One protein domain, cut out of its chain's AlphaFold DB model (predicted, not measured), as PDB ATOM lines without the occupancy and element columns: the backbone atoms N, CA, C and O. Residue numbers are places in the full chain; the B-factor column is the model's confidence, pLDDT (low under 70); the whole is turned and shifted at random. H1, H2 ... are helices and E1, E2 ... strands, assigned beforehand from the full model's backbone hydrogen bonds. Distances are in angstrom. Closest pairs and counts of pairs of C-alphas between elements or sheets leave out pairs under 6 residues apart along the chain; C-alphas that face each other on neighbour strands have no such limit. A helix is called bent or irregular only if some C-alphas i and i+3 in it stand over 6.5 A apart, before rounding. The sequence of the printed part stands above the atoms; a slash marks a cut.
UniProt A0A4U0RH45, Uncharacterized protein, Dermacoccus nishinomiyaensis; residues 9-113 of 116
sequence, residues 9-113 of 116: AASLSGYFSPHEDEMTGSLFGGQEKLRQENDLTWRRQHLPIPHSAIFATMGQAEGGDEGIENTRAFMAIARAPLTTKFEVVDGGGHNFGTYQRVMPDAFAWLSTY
ATOM      1  N   ALA A   9      32.462 -37.469 -23.528       96.94
ATOM      2  CA  ALA A   9      31.618 -38.076 -22.502       96.94
ATOM      3  C   ALA A   9      32.072 -37.670 -21.091       96.94
ATOM      4  O   ALA A   9      33.266 -37.474 -20.852       96.94
ATOM      5  N   ALA A  10      31.125 -37.582 -20.156       98.06
ATOM      6  CA  ALA A  10      31.403 -37.408 -18.734       98.06
ATOM      7  C   ALA A  10      30.971 -38.660 -17.956       98.06
ATOM      8  O   ALA A  10      29.873 -39.168 -18.171       98.06
ATOM      9  N   SER A  11      31.833 -39.148 -17.063       97.75
ATOM     10  CA  SER A  11      31.581 -40.263 -16.147       97.75
ATOM     11  C   SER A  11      31.566 -39.730 -14.716       97.75
ATOM     12  O   SER A  11      32.573 -39.200 -14.244       97.75
ATOM     13  N   LEU A  12      30.423 -39.827 -14.035       98.12
ATOM     14  CA  LEU A  12      30.269 -39.387 -12.648       98.12
ATOM     15  C   LEU A  12      30.226 -40.619 -11.748       98.12
ATOM     16  O   LEU A  12      29.210 -41.309 -11.721       98.12
ATOM     17  N   SER A  13      31.347 -40.920 -11.089       97.00
ATOM     18  CA  SER A  13      31.558 -42.153 -10.319       97.00
ATOM     19  C   SER A  13      31.316 -43.441 -11.122       97.00
ATOM     20  O   SER A  13      30.849 -44.442 -10.593       97.00
ATOM     21  N   GLY A  14      31.583 -43.425 -12.432       95.38
ATOM     22  CA  GLY A  14      31.364 -44.585 -13.301       95.38
ATOM     23  C   GLY A  14      32.592 -45.482 -13.443       95.38
ATOM     24  O   GLY A  14      33.729 -45.012 -13.414       95.38
ATOM     25  N   TYR A  15      32.345 -46.768 -13.686       94.06
ATOM     26  CA  TYR A  15      33.367 -47.803 -13.842       94.06
ATOM     27  C   TYR A  15      33.867 -47.927 -15.289       94.06
ATOM     28  O   TYR A  15      33.101 -47.775 -16.244       94.06
ATOM     29  N   PHE A  16      35.157 -48.234 -15.468       94.38
ATOM     30  CA  PHE A  16      35.784 -48.375 -16.794       94.38
ATOM     31  C   PHE A  16      35.823 -49.815 -17.320       94.38
ATOM     32  O   PHE A  16      36.207 -50.047 -18.469       94.38
ATOM     33  N   SER A  17      35.370 -50.766 -16.513       92.81
ATOM     34  CA  SER A  17      35.131 -52.153 -16.897       92.81
ATOM     35  C   SER A  17      33.774 -52.587 -16.333       92.81
ATOM     36  O   SER A  17      33.348 -52.034 -15.317       92.81
ATOM     37  N   PRO A  18      33.064 -53.536 -16.971       90.94
ATOM     38  CA  PRO A  18      31.786 -54.006 -16.474       90.94
ATOM     39  C   PRO A  18      32.003 -54.694 -15.131       90.94
ATOM     40  O   PRO A  18      32.860 -55.574 -15.019       90.94
ATOM     41  N   HIS A  19      31.229 -54.275 -14.140       84.94
ATOM     42  CA  HIS A  19      31.213 -54.879 -12.820       84.94
ATOM     43  C   HIS A  19      30.021 -55.839 -12.739       84.94
ATOM     44  O   HIS A  19      28.915 -55.480 -13.139       84.94
ATOM     45  N   GLU A  20      30.260 -57.070 -12.290       83.12
ATOM     46  CA  GLU A  20      29.220 -58.070 -12.044       83.12
ATOM     47  C   GLU A  20      29.269 -58.435 -10.559       83.12
ATOM     48  O   GLU A  20      30.282 -58.938 -10.071       83.12
ATOM     49  N   ASP A  21      28.173 -58.178  -9.853       84.44
ATOM     50  CA  ASP A  21      27.971 -58.517  -8.447       84.44
ATOM     51  C   ASP A  21      26.615 -59.217  -8.252       84.44
ATOM     52  O   ASP A  21      25.891 -59.506  -9.211       84.44
ATOM     53  N   GLU A  22      26.252 -59.497  -6.999       84.31
ATOM     54  CA  GLU A  22      24.972 -60.136  -6.664       84.31
ATOM     55  C   GLU A  22      23.751 -59.331  -7.138       84.31
ATOM     56  O   GLU A  22      22.708 -59.915  -7.433       84.31
ATOM     57  N   MET A  23      23.871 -58.005  -7.243       85.69
ATOM     58  CA  MET A  23      22.782 -57.113  -7.649       85.69
ATOM     59  C   MET A  23      22.668 -57.000  -9.169       85.69
ATOM     60  O   MET A  23      21.570 -56.858  -9.710       85.69
ATOM     61  N   THR A  24      23.801 -57.061  -9.858       85.06
ATOM     62  CA  THR A  24      23.924 -56.865 -11.300       85.06
ATOM     63  C   THR A  24      23.699 -58.176 -12.056       85.06
ATOM     64  O   THR A  24      23.108 -58.182 -13.138       85.06
ATOM     65  N   GLY A  25      24.125 -59.303 -11.476       87.81
ATOM     66  CA  GLY A  25      24.069 -60.614 -12.115       87.81
ATOM     67  C   GLY A  25      24.928 -60.687 -13.381       87.81
ATOM     68  O   GLY A  25      25.879 -59.928 -13.556       87.81
ATOM     69  N   SER A  26      24.597 -61.612 -14.290       89.38
ATOM     70  CA  SER A  26      25.318 -61.728 -15.563       89.38
ATOM     71  C   SER A  26      24.785 -60.724 -16.584       89.38
ATOM     72  O   SER A  26      23.774 -60.979 -17.243       89.38
ATOM     73  N   LEU A  27      25.498 -59.609 -16.759       90.31
ATOM     74  CA  LEU A  27      25.119 -58.521 -17.671       90.31
ATOM     75  C   LEU A  27      24.993 -58.988 -19.121       90.31
ATOM     76  O   LEU A  27      24.156 -58.500 -19.881       90.31
ATOM     77  N   PHE A  28      25.844 -59.937 -19.510       94.00
ATOM     78  CA  PHE A  28      25.986 -60.373 -20.898       94.00
ATOM     79  C   PHE A  28      25.632 -61.850 -21.111       94.00
ATOM     80  O   PHE A  28      25.871 -62.389 -22.194       94.00
ATOM     81  N   GLY A  29      25.081 -62.528 -20.099       91.69
ATOM     82  CA  GLY A  29      24.741 -63.953 -20.170       91.69
ATOM     83  C   GLY A  29      25.950 -64.841 -20.488       91.69
ATOM     84  O   GLY A  29      25.839 -65.773 -21.281       91.69
ATOM     85  N   GLY A  30      27.124 -64.496 -19.950       90.56
ATOM     86  CA  GLY A  30      28.395 -65.183 -20.218       90.56
ATOM     87  C   GLY A  30      29.005 -64.929 -21.606       90.56
ATOM     88  O   GLY A  30      30.005 -65.554 -21.959       90.56
ATOM     89  N   GLN A  31      28.440 -64.029 -22.418       95.19
ATOM     90  CA  GLN A  31      28.974 -63.719 -23.746       95.19
ATOM     91  C   GLN A  31      30.197 -62.800 -23.660       95.19
ATOM     92  O   GLN A  31      30.080 -61.574 -23.623       95.19
ATOM     93  N   GLU A  32      31.384 -63.401 -23.719       94.31
ATOM     94  CA  GLU A  32      32.661 -62.688 -23.588       94.31
ATOM     95  C   GLU A  32      32.837 -61.556 -24.610       94.31
ATOM     96  O   GLU A  32      33.328 -60.480 -24.278       94.31
ATOM     97  N   LYS A  33      32.373 -61.752 -25.849       95.31
ATOM     98  CA  LYS A  33      32.443 -60.709 -26.879       95.31
ATOM     99  C   LYS A  33      31.697 -59.438 -26.452       95.31
ATOM    100  O   LYS A  33      32.231 -58.343 -26.600       95.31
ATOM    101  N   LEU A  34      30.490 -59.580 -25.901       95.00
ATOM    102  CA  LEU A  34      29.694 -58.440 -25.435       95.00
ATOM    103  C   LEU A  34      30.329 -57.783 -24.208       95.00
ATOM    104  O   LEU A  34      30.333 -56.557 -24.107       95.00
ATOM    105  N   ARG A  35      30.931 -58.580 -23.319       95.19
ATOM    106  CA  ARG A  35      31.698 -58.071 -22.180       95.19
ATOM    107  C   ARG A  35      32.866 -57.197 -22.647       95.19
ATOM    108  O   ARG A  35      32.964 -56.044 -22.245       95.19
ATOM    109  N   GLN A  36      33.698 -57.702 -23.557       96.12
ATOM    110  CA  GLN A  36      34.835 -56.969 -24.135       96.12
ATOM    111  C   GLN A  36      34.399 -55.709 -24.888       96.12
ATOM    112  O   GLN A  36      35.043 -54.662 -24.811       96.12
ATOM    113  N   GLU A  37      33.276 -55.775 -25.604       94.31
ATOM    114  CA  GLU A  37      32.720 -54.628 -26.314       94.31
ATOM    115  C   GLU A  37      32.279 -53.491 -25.381       94.31
ATOM    116  O   GLU A  37      32.305 -52.337 -25.826       94.31
ATOM    117  N   ASN A  38      31.965 -53.790 -24.116       94.62
ATOM    118  CA  ASN A  38      31.542 -52.842 -23.080       94.62
ATOM    119  C   ASN A  38      32.610 -52.576 -22.000       94.62
ATOM    120  O   ASN A  38      32.375 -51.800 -21.080       94.62
ATOM    121  N   ASP A  39      33.804 -53.157 -22.126       95.38
ATOM    122  CA  ASP A  39      34.936 -52.940 -21.224       95.38
ATOM    123  C   ASP A  39      35.884 -51.884 -21.796       95.38
ATOM    124  O   ASP A  39      36.656 -52.143 -22.724       95.38
ATOM    125  N   LEU A  40      35.811 -50.649 -21.286       94.50
ATOM    126  CA  LEU A  40      36.618 -49.550 -21.815       94.50
ATOM    127  C   LEU A  40      38.108 -49.840 -21.647       94.50
ATOM    128  O   LEU A  40      38.850 -49.604 -22.606       94.50
ATOM    129  N   THR A  41      38.529 -50.394 -20.510       94.88
ATOM    130  CA  THR A  41      39.919 -50.797 -20.246       94.88
ATOM    131  C   THR A  41      40.404 -51.811 -21.276       94.88
ATOM    132  O   THR A  41      41.397 -51.552 -21.967       94.88
ATOM    133  N   TRP A  42      39.666 -52.910 -21.474       96.06
ATOM    134  CA  TRP A  42      40.003 -53.914 -22.487       96.06
ATOM    135  C   TRP A  42      40.097 -53.276 -23.874       96.06
ATOM    136  O   TRP A  42      41.085 -53.447 -24.593       96.06
ATOM    137  N   ARG A  43      39.124 -52.437 -24.241       95.50
ATOM    138  CA  ARG A  43      39.115 -51.761 -25.544       95.50
ATOM    139  C   ARG A  43      40.301 -50.820 -25.727       95.50
ATOM    140  O   ARG A  43      40.719 -50.635 -26.864       95.50
ATOM    141  N   ARG A  44      40.818 -50.166 -24.678       94.06
ATOM    142  CA  ARG A  44      42.010 -49.294 -24.800       94.06
ATOM    143  C   ARG A  44      43.284 -50.089 -25.059       94.06
ATOM    144  O   ARG A  44      44.205 -49.575 -25.698       94.06
ATOM    145  N   GLN A  45      43.334 -51.324 -24.579       94.00
ATOM    146  CA  GLN A  45      44.472 -52.216 -24.761       94.00
ATOM    147  C   GLN A  45      44.425 -52.948 -26.111       94.00
ATOM    148  O   GLN A  45      45.477 -53.171 -26.703       94.00
ATOM    149  N   HIS A  46      43.229 -53.251 -26.630       95.75
ATOM    150  CA  HIS A  46      43.066 -54.169 -27.767       95.75
ATOM    151  C   HIS A  46      42.515 -53.532 -29.050       95.75
ATOM    152  O   HIS A  46      42.655 -54.118 -30.121       95.75
ATOM    153  N   LEU A  47      41.885 -52.353 -28.982       94.06
ATOM    154  CA  LEU A  47      41.248 -51.713 -30.140       94.06
ATOM    155  C   LEU A  47      41.886 -50.361 -30.486       94.06
ATOM    156  O   LEU A  47      42.505 -49.723 -29.629       94.06
ATOM    157  N   PRO A  48      41.663 -49.860 -31.718       93.38
ATOM    158  CA  PRO A  48      42.028 -48.501 -32.084       93.38
ATOM    159  C   PRO A  48      41.497 -47.453 -31.102       93.38
ATOM    160  O   PRO A  48      40.472 -47.614 -30.419       93.38
ATOM    161  N   ILE A  49      42.230 -46.349 -31.023       92.06
ATOM    162  CA  ILE A  49      41.910 -45.264 -30.109       92.06
ATOM    163  C   ILE A  49      40.932 -44.298 -30.767       92.06
ATOM    164  O   ILE A  49      41.247 -43.776 -31.835       92.06
ATOM    165  N   PRO A  50      39.749 -44.067 -30.165       91.56
ATOM    166  CA  PRO A  50      38.785 -43.137 -30.715       91.56
ATOM    167  C   PRO A  50      39.296 -41.709 -30.549       91.56
ATOM    168  O   PRO A  50      39.898 -41.366 -29.530       91.56
ATOM    169  N   HIS A  51      39.005 -40.872 -31.536       93.75
ATOM    170  CA  HIS A  51      39.175 -39.434 -31.411       93.75
ATOM    171  C   HIS A  51      37.987 -38.872 -30.626       93.75
ATOM    172  O   HIS A  51      36.972 -38.483 -31.193       93.75
ATOM    173  N   SER A  52      38.083 -38.937 -29.302       94.50
ATOM    174  CA  SER A  52      37.051 -38.470 -28.379       94.50
ATOM    175  C   SER A  52      37.684 -37.972 -27.082       94.50
ATOM    176  O   SER A  52      38.891 -38.116 -26.873       94.50
ATOM    177  N   ALA A  53      36.878 -37.422 -26.181       96.44
ATOM    178  CA  ALA A  53      37.322 -37.016 -24.855       96.44
ATOM    179  C   ALA A  53      36.492 -37.655 -23.735       96.44
ATOM    180  O   ALA A  53      35.299 -37.900 -23.897       96.44
ATOM    181  N   ILE A  54      37.117 -37.916 -22.587       97.25
ATOM    182  CA  ILE A  54      36.443 -38.405 -21.380       97.25
ATOM    183  C   ILE A  54      36.803 -37.511 -20.198       97.25
ATOM    184  O   ILE A  54      37.981 -37.334 -19.896       97.25
ATOM    185  N   PHE A  55      35.794 -37.011 -19.492       98.19
ATOM    186  CA  PHE A  55      35.957 -36.427 -18.167       98.19
ATOM    187  C   PHE A  55      35.373 -37.371 -17.121       98.19
ATOM    188  O   PHE A  55      34.177 -37.630 -17.111       98.19
ATOM    189  N   ALA A  56      36.222 -37.907 -16.253       98.38
ATOM    190  CA  ALA A  56      35.813 -38.742 -15.138       98.38
ATOM    191  C   ALA A  56      35.835 -37.959 -13.826       98.38
ATOM    192  O   ALA A  56      36.725 -37.136 -13.598       98.38
ATOM    193  N   THR A  57      34.904 -38.280 -12.939       98.44
ATOM    194  CA  THR A  57      34.935 -37.855 -11.542       98.44
ATOM    195  C   THR A  57      34.740 -39.061 -10.636       98.44
ATOM    196  O   THR A  57      34.054 -40.005 -11.022       98.44
ATOM    197  N   MET A  58      35.349 -39.032  -9.454       98.44
ATOM    198  CA  MET A  58      35.141 -40.023  -8.393       98.44
ATOM    199  C   MET A  58      34.990 -39.301  -7.059       98.44
ATOM    200  O   MET A  58      35.734 -38.355  -6.790       98.44
ATOM    201  N   GLY A  59      34.066 -39.730  -6.202       98.25
ATOM    202  CA  GLY A  59      34.027 -39.260  -4.821       98.25
ATOM    203  C   GLY A  59      35.286 -39.674  -4.055       98.25
ATOM    204  O   GLY A  59      35.801 -40.768  -4.253       98.25
ATOM    205  N   GLN A  60      35.787 -38.830  -3.152       98.00
ATOM    206  CA  GLN A  60      36.950 -39.162  -2.318       98.00
ATOM    207  C   GLN A  60      36.779 -40.466  -1.513       98.00
ATOM    208  O   GLN A  60      37.757 -41.173  -1.280       98.00
ATOM    209  N   ALA A  61      35.551 -40.800  -1.103       98.00
ATOM    210  CA  ALA A  61      35.239 -42.048  -0.405       98.00
ATOM    211  C   ALA A  61      35.329 -43.296  -1.307       98.00
ATOM    212  O   ALA A  61      35.349 -44.414  -0.801       98.00
ATOM    213  N   GLU A  62      35.412 -43.126  -2.627       97.38
ATOM    214  CA  GLU A  62      35.491 -44.203  -3.620       97.38
ATOM    215  C   GLU A  62      36.958 -44.550  -3.917       97.38
ATOM    216  O   GLU A  62      37.390 -44.605  -5.062       97.38
ATOM    217  N   GLY A  63      37.773 -44.723  -2.876       95.88
ATOM    218  CA  GLY A  63      39.225 -44.871  -3.012       95.88
ATOM    219  C   GLY A  63      39.709 -46.194  -3.613       95.88
ATOM    220  O   GLY A  63      40.851 -46.246  -4.048       95.88
ATOM    221  N   GLY A  64      38.874 -47.234  -3.623       93.00
ATOM    222  CA  GLY A  64      39.284 -48.612  -3.911       93.00
ATOM    223  C   GLY A  64      39.558 -48.947  -5.380       93.00
ATOM    224  O   GLY A  64      39.561 -48.087  -6.268       93.00
ATOM    225  N   ASP A  65      39.732 -50.247  -5.605       90.88
ATOM    226  CA  ASP A  65      40.054 -50.920  -6.869       90.88
ATOM    227  C   ASP A  65      38.985 -50.788  -7.961       90.88
ATOM    228  O   ASP A  65      39.272 -51.030  -9.137       90.88
ATOM    229  N   GLU A  66      37.787 -50.343  -7.589       86.62
ATOM    230  CA  GLU A  66      36.685 -50.005  -8.493       86.62
ATOM    231  C   GLU A  66      36.530 -48.494  -8.715       86.62
ATOM    232  O   GLU A  66      35.971 -48.071  -9.722       86.62
ATOM    233  N   GLY A  67      37.070 -47.652  -7.831       95.25
ATOM    234  CA  GLY A  67      36.878 -46.202  -7.876       95.25
ATOM    235  C   GLY A  67      38.101 -45.437  -8.387       95.25
ATOM    236  O   GLY A  67      38.459 -45.483  -9.572       95.25
ATOM    237  N   ILE A  68      38.741 -44.676  -7.497       97.94
ATOM    238  CA  ILE A  68      39.872 -43.793  -7.810       97.94
ATOM    239  C   ILE A  68      41.055 -44.587  -8.369       97.94
ATOM    240  O   ILE A  68      41.647 -44.151  -9.361       97.94
ATOM    241  N   GLU A  69      41.417 -45.726  -7.771       97.00
ATOM    242  CA  GLU A  69      42.551 -46.534  -8.241       97.00
ATOM    243  C   GLU A  69      42.297 -47.074  -9.652       97.00
ATOM    244  O   GLU A  69      43.144 -46.902 -10.536       97.00
ATOM    245  N   ASN A  70      41.097 -47.611  -9.903       95.56
ATOM    246  CA  ASN A  70      40.687 -48.080 -11.229       95.56
ATOM    247  C   ASN A  70      40.748 -46.968 -12.274       95.56
ATOM    248  O   ASN A  70      41.321 -47.123 -13.354       95.56
ATOM    249  N   THR A  71      40.189 -45.809 -11.923       97.56
ATOM    250  CA  THR A  71      40.133 -44.658 -12.819       97.56
ATOM    251  C   THR A  71      41.539 -44.200 -13.175       97.56
ATOM    252  O   THR A  71      41.834 -43.984 -14.348       97.56
ATOM    253  N   ARG A  72      42.454 -44.118 -12.199       97.25
ATOM    254  CA  ARG A  72      43.862 -43.783 -12.465       97.25
ATOM    255  C   ARG A  72      44.522 -44.799 -13.389       97.25
ATOM    256  O   ARG A  72      45.230 -44.384 -14.307       97.25
ATOM    257  N   ALA A  73      44.273 -46.092 -13.190       95.81
ATOM    258  CA  ALA A  73      44.801 -47.138 -14.061       95.81
ATOM    259  C   ALA A  73      44.286 -46.996 -15.506       95.81
ATOM    260  O   ALA A  73      45.082 -47.047 -16.447       95.81
ATOM    261  N   PHE A  74      42.990 -46.725 -15.695       96.12
ATOM    262  CA  PHE A  74      42.421 -46.443 -17.016       96.12
ATOM    263  C   PHE A  74      43.049 -45.198 -17.661       96.12
ATOM    264  O   PHE A  74      43.444 -45.229 -18.829       96.12
ATOM    265  N   MET A  75      43.189 -44.104 -16.906       95.19
ATOM    266  CA  MET A  75      43.796 -42.875 -17.423       95.19
ATOM    267  C   MET A  75      45.262 -43.078 -17.822       95.19
ATOM    268  O   MET A  75      45.698 -42.491 -18.807       95.19
ATOM    269  N   ALA A  76      46.007 -43.935 -17.118       95.25
ATOM    270  CA  ALA A  76      47.405 -44.234 -17.432       95.25
ATOM    271  C   ALA A  76      47.592 -44.971 -18.770       95.25
ATOM    272  O   ALA A  76      48.647 -44.856 -19.394       95.25
ATOM    273  N   ILE A  77      46.582 -45.718 -19.228       94.50
ATOM    274  CA  ILE A  77      46.613 -46.412 -20.526       94.50
ATOM    275  C   ILE A  77      45.914 -45.627 -21.646       94.50
ATOM    276  O   ILE A  77      46.004 -46.009 -22.823       94.50
ATOM    277  N   ALA A  78      45.222 -44.538 -21.303       91.56
ATOM    278  CA  ALA A  78      44.651 -43.613 -22.265       91.56
ATOM    279  C   ALA A  78      45.774 -42.818 -22.948       91.56
ATOM    280  O   ALA A  78      46.663 -42.263 -22.311       91.56
ATOM    281  N   ARG A  79      45.742 -42.779 -24.279       91.75
ATOM    282  CA  ARG A  79      46.728 -42.079 -25.107       91.75
ATOM    283  C   ARG A  79      46.026 -41.434 -26.295       91.75
ATOM    284  O   ARG A  79      44.907 -41.826 -26.625       91.75
ATOM    285  N   ALA A  80      46.675 -40.462 -26.933       93.06
ATOM    286  CA  ALA A  80      46.118 -39.765 -28.092       93.06
ATOM    287  C   ALA A  80      45.662 -40.755 -29.192       93.06
ATOM    288  O   ALA A  80      46.304 -41.795 -29.376       93.06
ATOM    289  N   PRO A  81      44.576 -40.456 -29.934       94.06
ATOM    290  CA  PRO A  81      43.778 -39.222 -29.914       94.06
ATOM    291  C   PRO A  81      42.700 -39.130 -28.814       94.06
ATOM    292  O   PRO A  81      41.943 -38.162 -28.802       94.06
ATOM    293  N   LEU A  82      42.615 -40.088 -27.883       95.50
ATOM    294  CA  LEU A  82      41.711 -39.978 -26.735       95.50
ATOM    295  C   LEU A  82      42.267 -38.950 -25.742       95.50
ATOM    296  O   LEU A  82      43.391 -39.091 -25.265       95.50
ATOM    297  N   THR A  83      41.465 -37.940 -25.409       96.12
ATOM    298  CA  THR A  83      41.778 -36.981 -24.338       96.12
ATOM    299  C   THR A  83      41.088 -37.402 -23.049       96.12
ATOM    300  O   THR A  83      39.924 -37.800 -23.079       96.12
ATOM    301  N   THR A  84      41.768 -37.289 -21.912       96.75
ATOM    302  CA  THR A  84      41.177 -37.604 -20.612       96.75
ATOM    303  C   THR A  84      41.362 -36.481 -19.599       96.75
ATOM    304  O   THR A  84      42.372 -35.779 -19.589       96.75
ATOM    305  N   LYS A  85      40.361 -36.315 -18.736       97.38
ATOM    306  CA  LYS A  85      40.374 -35.469 -17.543       97.38
ATOM    307  C   LYS A  85      39.864 -36.311 -16.376       97.38
ATOM    308  O   LYS A  85      38.902 -37.056 -16.546       97.38
ATOM    309  N   PHE A  86      40.490 -36.201 -15.210       98.25
ATOM    310  CA  PHE A  86      40.037 -36.887 -14.003       98.25
ATOM    311  C   PHE A  86      40.084 -35.950 -12.799       98.25
ATOM    312  O   PHE A  86      41.109 -35.312 -12.566       98.25
ATOM    313  N   GLU A  87      38.992 -35.891 -12.041       97.94
ATOM    314  CA  GLU A  87      38.898 -35.131 -10.794       97.94
ATOM    315  C   GLU A  87      38.376 -36.008  -9.651       97.94
ATOM    316  O   GLU A  87      37.476 -36.829  -9.828       97.94
ATOM    317  N   VAL A  88      38.943 -35.822  -8.459       98.31
ATOM    318  CA  VAL A  88      38.433 -36.430  -7.227       98.31
ATOM    319  C   VAL A  88      37.625 -35.376  -6.482       98.31
ATOM    320  O   VAL A  88      38.090 -34.254  -6.301       98.31
ATOM    321  N   VAL A  89      36.410 -35.728  -6.068       97.88
ATOM    322  CA  VAL A  89      35.484 -34.818  -5.393       97.88
ATOM    323  C   VAL A  89      35.692 -34.906  -3.890       97.88
ATOM    324  O   VAL A  89      35.301 -35.895  -3.263       97.88
ATOM    325  N   ASP A  90      36.267 -33.857  -3.307       96.88
ATOM    326  CA  ASP A  90      36.526 -33.779  -1.868       96.88
ATOM    327  C   ASP A  90      35.240 -33.949  -1.045       96.88
ATOM    328  O   ASP A  90      34.196 -33.324  -1.305       96.88
ATOM    329  N   GLY A  91      35.314 -34.843  -0.057       96.38
ATOM    330  CA  GLY A  91      34.177 -35.264   0.766       96.38
ATOM    331  C   GLY A  91      33.035 -35.934  -0.013       96.38
ATOM    332  O   GLY A  91      31.940 -36.081   0.524       96.38
ATOM    333  N   GLY A  92      33.242 -36.276  -1.287       96.69
ATOM    334  CA  GLY A  92      32.270 -36.964  -2.131       96.69
ATOM    335  C   GLY A  92      32.281 -38.480  -1.935       96.69
ATOM    336  O   GLY A  92      33.270 -39.066  -1.504       96.69
ATOM    337  N   GLY A  93      31.181 -39.116  -2.321       97.25
ATOM    338  CA  GLY A  93      31.048 -40.567  -2.462       97.25
ATOM    339  C   GLY A  93      30.033 -40.933  -3.546       97.25
ATOM    340  O   GLY A  93      29.511 -40.047  -4.225       97.25
ATOM    341  N   HIS A  94      29.693 -42.213  -3.653       96.62
ATOM    342  CA  HIS A  94      28.873 -42.751  -4.742       96.62
ATOM    343  C   HIS A  94      27.372 -42.439  -4.561       96.62
ATOM    344  O   HIS A  94      26.574 -43.290  -4.170       96.62
ATOM    345  N   ASN A  95      26.979 -41.171  -4.726       97.19
ATOM    346  CA  ASN A  95      25.614 -40.706  -4.471       97.19
ATOM    347  C   ASN A  95      25.247 -39.424  -5.239       97.19
ATOM    348  O   ASN A  95      26.103 -38.640  -5.652       97.19
ATOM    349  N   PHE A  96      23.939 -39.160  -5.338       97.69
ATOM    350  CA  PHE A  96      23.392 -37.991  -6.033       97.69
ATOM    351  C   PHE A  96      23.873 -36.642  -5.489       97.69
ATOM    352  O   PHE A  96      23.988 -35.701  -6.271       97.69
ATOM    353  N   GLY A  97      24.177 -36.532  -4.193       97.88
ATOM    354  CA  GLY A  97      24.713 -35.298  -3.617       97.88
ATOM    355  C   GLY A  97      26.085 -34.949  -4.199       97.88
ATOM    356  O   GLY A  97      26.339 -33.797  -4.548       97.88
ATOM    357  N   THR A  98      26.951 -35.948  -4.387       98.00
ATOM    358  CA  THR A  98      28.223 -35.783  -5.109       98.00
ATOM    359  C   THR A  98      27.979 -35.427  -6.570       98.00
ATOM    360  O   THR A  98      28.574 -34.475  -7.071       98.00
ATOM    361  N   TYR A  99      27.069 -36.135  -7.247       98.12
ATOM    362  CA  TYR A  99      26.824 -35.944  -8.682       98.12
ATOM    363  C   TYR A  99      26.292 -34.547  -8.989       98.12
ATOM    364  O   TYR A  99      26.762 -33.895  -9.915       98.12
ATOM    365  N   GLN A 100      25.364 -34.046  -8.173       97.88
ATOM    366  CA  GLN A 100      24.826 -32.692  -8.302       97.88
ATOM    367  C   GLN A 100      25.908 -31.615  -8.163       97.88
ATOM    368  O   GLN A 100      25.843 -30.612  -8.869       97.88
ATOM    369  N   ARG A 101      26.912 -31.822  -7.298       97.31
ATOM    370  CA  ARG A 101      28.022 -30.872  -7.113       97.31
ATOM    371  C   ARG A 101      28.906 -30.757  -8.354       97.31
ATOM    372  O   ARG A 101      29.326 -29.653  -8.672       97.31
ATOM    373  N   VAL A 102      29.181 -31.867  -9.044       97.38
ATOM    374  CA  VAL A 102      30.100 -31.893 -10.203       97.38
ATOM    375  C   VAL A 102      29.420 -31.719 -11.554       97.38
ATOM    376  O   VAL A 102      30.072 -31.401 -12.546       97.38
ATOM    377  N   MET A 103      28.106 -31.925 -11.621       97.69
ATOM    378  CA  MET A 103      27.346 -31.855 -12.865       97.69
ATOM    379  C   MET A 103      27.509 -30.516 -13.618       97.69
ATOM    380  O   MET A 103      27.688 -30.572 -14.837       97.69
ATOM    381  N   PRO A 104      27.520 -29.331 -12.965       97.88
ATOM    382  CA  PRO A 104      27.781 -28.067 -13.657       97.88
ATOM    383  C   PRO A 104      29.145 -28.034 -14.360       97.88
ATOM    384  O   PRO A 104      29.215 -27.662 -15.531       97.88
ATOM    385  N   ASP A 105      30.206 -28.488 -13.688       97.12
ATOM    386  CA  ASP A 105      31.565 -28.517 -14.245       97.12
ATOM    387  C   ASP A 105      31.687 -29.541 -15.376       97.12
ATOM    388  O   ASP A 105      32.334 -29.283 -16.395       97.12
ATOM    389  N   ALA A 106      31.017 -30.689 -15.239       97.62
ATOM    390  CA  ALA A 106      30.943 -31.699 -16.287       97.62
ATOM    391  C   ALA A 106      30.246 -31.165 -17.544       97.62
ATOM    392  O   ALA A 106      30.766 -31.341 -18.647       97.62
ATOM    393  N   PHE A 107      29.115 -30.469 -17.400       97.62
ATOM    394  CA  PHE A 107      28.427 -29.856 -18.536       97.62
ATOM    395  C   PHE A 107      29.234 -28.726 -19.164       97.62
ATOM    396  O   PHE A 107      29.369 -28.704 -20.385       97.62
ATOM    397  N   ALA A 108      29.829 -27.844 -18.358       97.50
ATOM    398  CA  ALA A 108      30.696 -26.784 -18.862       97.50
ATOM    399  C   ALA A 108      31.865 -27.360 -19.674       97.50
ATOM    400  O   ALA A 108      32.162 -26.880 -20.769       97.50
ATOM    401  N   TRP A 109      32.490 -28.433 -19.180       97.69
ATOM    402  CA  TRP A 109      33.558 -29.128 -19.891       97.69
ATOM    403  C   TRP A 109      33.064 -29.773 -21.193       97.69
ATOM    404  O   TRP A 109      33.675 -29.561 -22.241       97.69
ATOM    405  N   LEU A 110      31.936 -30.494 -21.162       97.19
ATOM    406  CA  LEU A 110      31.331 -31.114 -22.348       97.19
ATOM    407  C   LEU A 110      30.992 -30.079 -23.431       97.19
ATOM    408  O   LEU A 110      31.250 -30.327 -24.609       97.19
ATOM    409  N   SER A 111      30.488 -28.900 -23.053       96.25
ATOM    410  CA  SER A 111      30.173 -27.820 -23.996       96.25
ATOM    411  C   SER A 111      31.388 -27.364 -24.806       96.25
ATOM    412  O   SER A 111      31.230 -26.939 -25.946       96.25
ATOM    413  N   THR A 112      32.612 -27.517 -24.283       95.88
ATOM    414  CA  THR A 112      33.837 -27.176 -25.032       95.88
ATOM    415  C   THR A 112      34.129 -28.116 -26.208       95.88
ATOM    416  O   THR A 112      34.952 -27.770 -27.061       95.88
ATOM    417  N   TYR A 113      33.470 -29.280 -26.267       92.88
ATOM    418  CA  TYR A 113      33.576 -30.292 -27.326       92.88
ATOM    419  C   TYR A 113      32.365 -30.315 -28.273       92.88
ATOM    420  O   TYR A 113      32.344 -31.105 -29.220       92.88
TER     421      TYR A 113
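What this domain is: This is residues 9 to 113 of the 116 residues of an uncharacterized protein of Dermacoccus nishinomiyaensis (UniProt A0A4U0RH45). A small sheet of three parallel strands, in the order E1, E2, E3, makes the middle of a three-layer slab, with H4 over one face and H3 over the other. Off the sheet, H1 and H2 form a corner, reached from E1 by a long looping stretch, residues 13 to 31. The printed part has 105 residues, with four named helices and three named strands, which follow along the chain as E1, H1, H2, E2, H3, E3, H4; helices hold 40 and strands 18 of the 105 printed residues, and the class is mixed, helices and strands. It is compact, with a radius of gyration of the C-alphas of 14.3 A and spans of 37 by 35 by 21 A.

How they stand to each other: The inner strand E2, residues 53 to 59, is parallel to E1, residues 9 to 12, with N 11 and O 55 2.8 A apart, and to E3, residues 83 to 89, with N 56 and O 85 2.8 A apart. H3, residues 68 to 77, is on the sheet at a height of 9.5 A, over E2 and E3; Met 58 and Ile 68 have the closest C-alphas of E2 and H3, 6.1 A. H4, residues 96 to 111, is on the opposite face at 8.2 A; the closest C-alphas of E1 and H4 are those of Ala 10 and Ala 106, 6.2 A. H4 is irregular, with C-alphas 101 and 104 7.1 A apart, and has a kink of 41 degrees near residue 103. H2, residues 40 to 46, only just touches H3, with 3 pairs of C-alphas within 8 A, the closest those of Thr 41 and Phe 74, 6.0 A. H1, residues 32 to 38, and H2 only just touch, with 3 such pairs, and only at the corner, the closest those of Gln 36 and Trp 42, 6.2 A. E1, H1, H2, E2 and E2, H3, E3 are strand-helix-strand units, parallel neighbour strands joined through helices, with right-handed crossovers. Every O i to N i+4 pair is within hydrogen-bond range in H1, H2 and H3; in H4, 10 of 12 are.

Where its parts are: E1 begins at C-alpha 9, (31.618, -38.076, -22.502). E2 measures 20.4 A, E3 20.1 A, H3 14.6 A and H4 21.7 A from first to last C-alpha; E1 measures 10.0 A, and H1 and H2 9.9 A each. H4 ends at C-alpha 111, (30.173, -27.820, -23.996).

The domain as a whole: The C-alphas of Glu 22 and Thr 112, the two farthest apart, are 38.8 A apart. Residues 29 to 34, of which 32 to 34 belong to H1, stand free. The link from E1 to H1 is long, with 19 residues. The printed part has no cut, and no printed residue is under 70 in pLDDT.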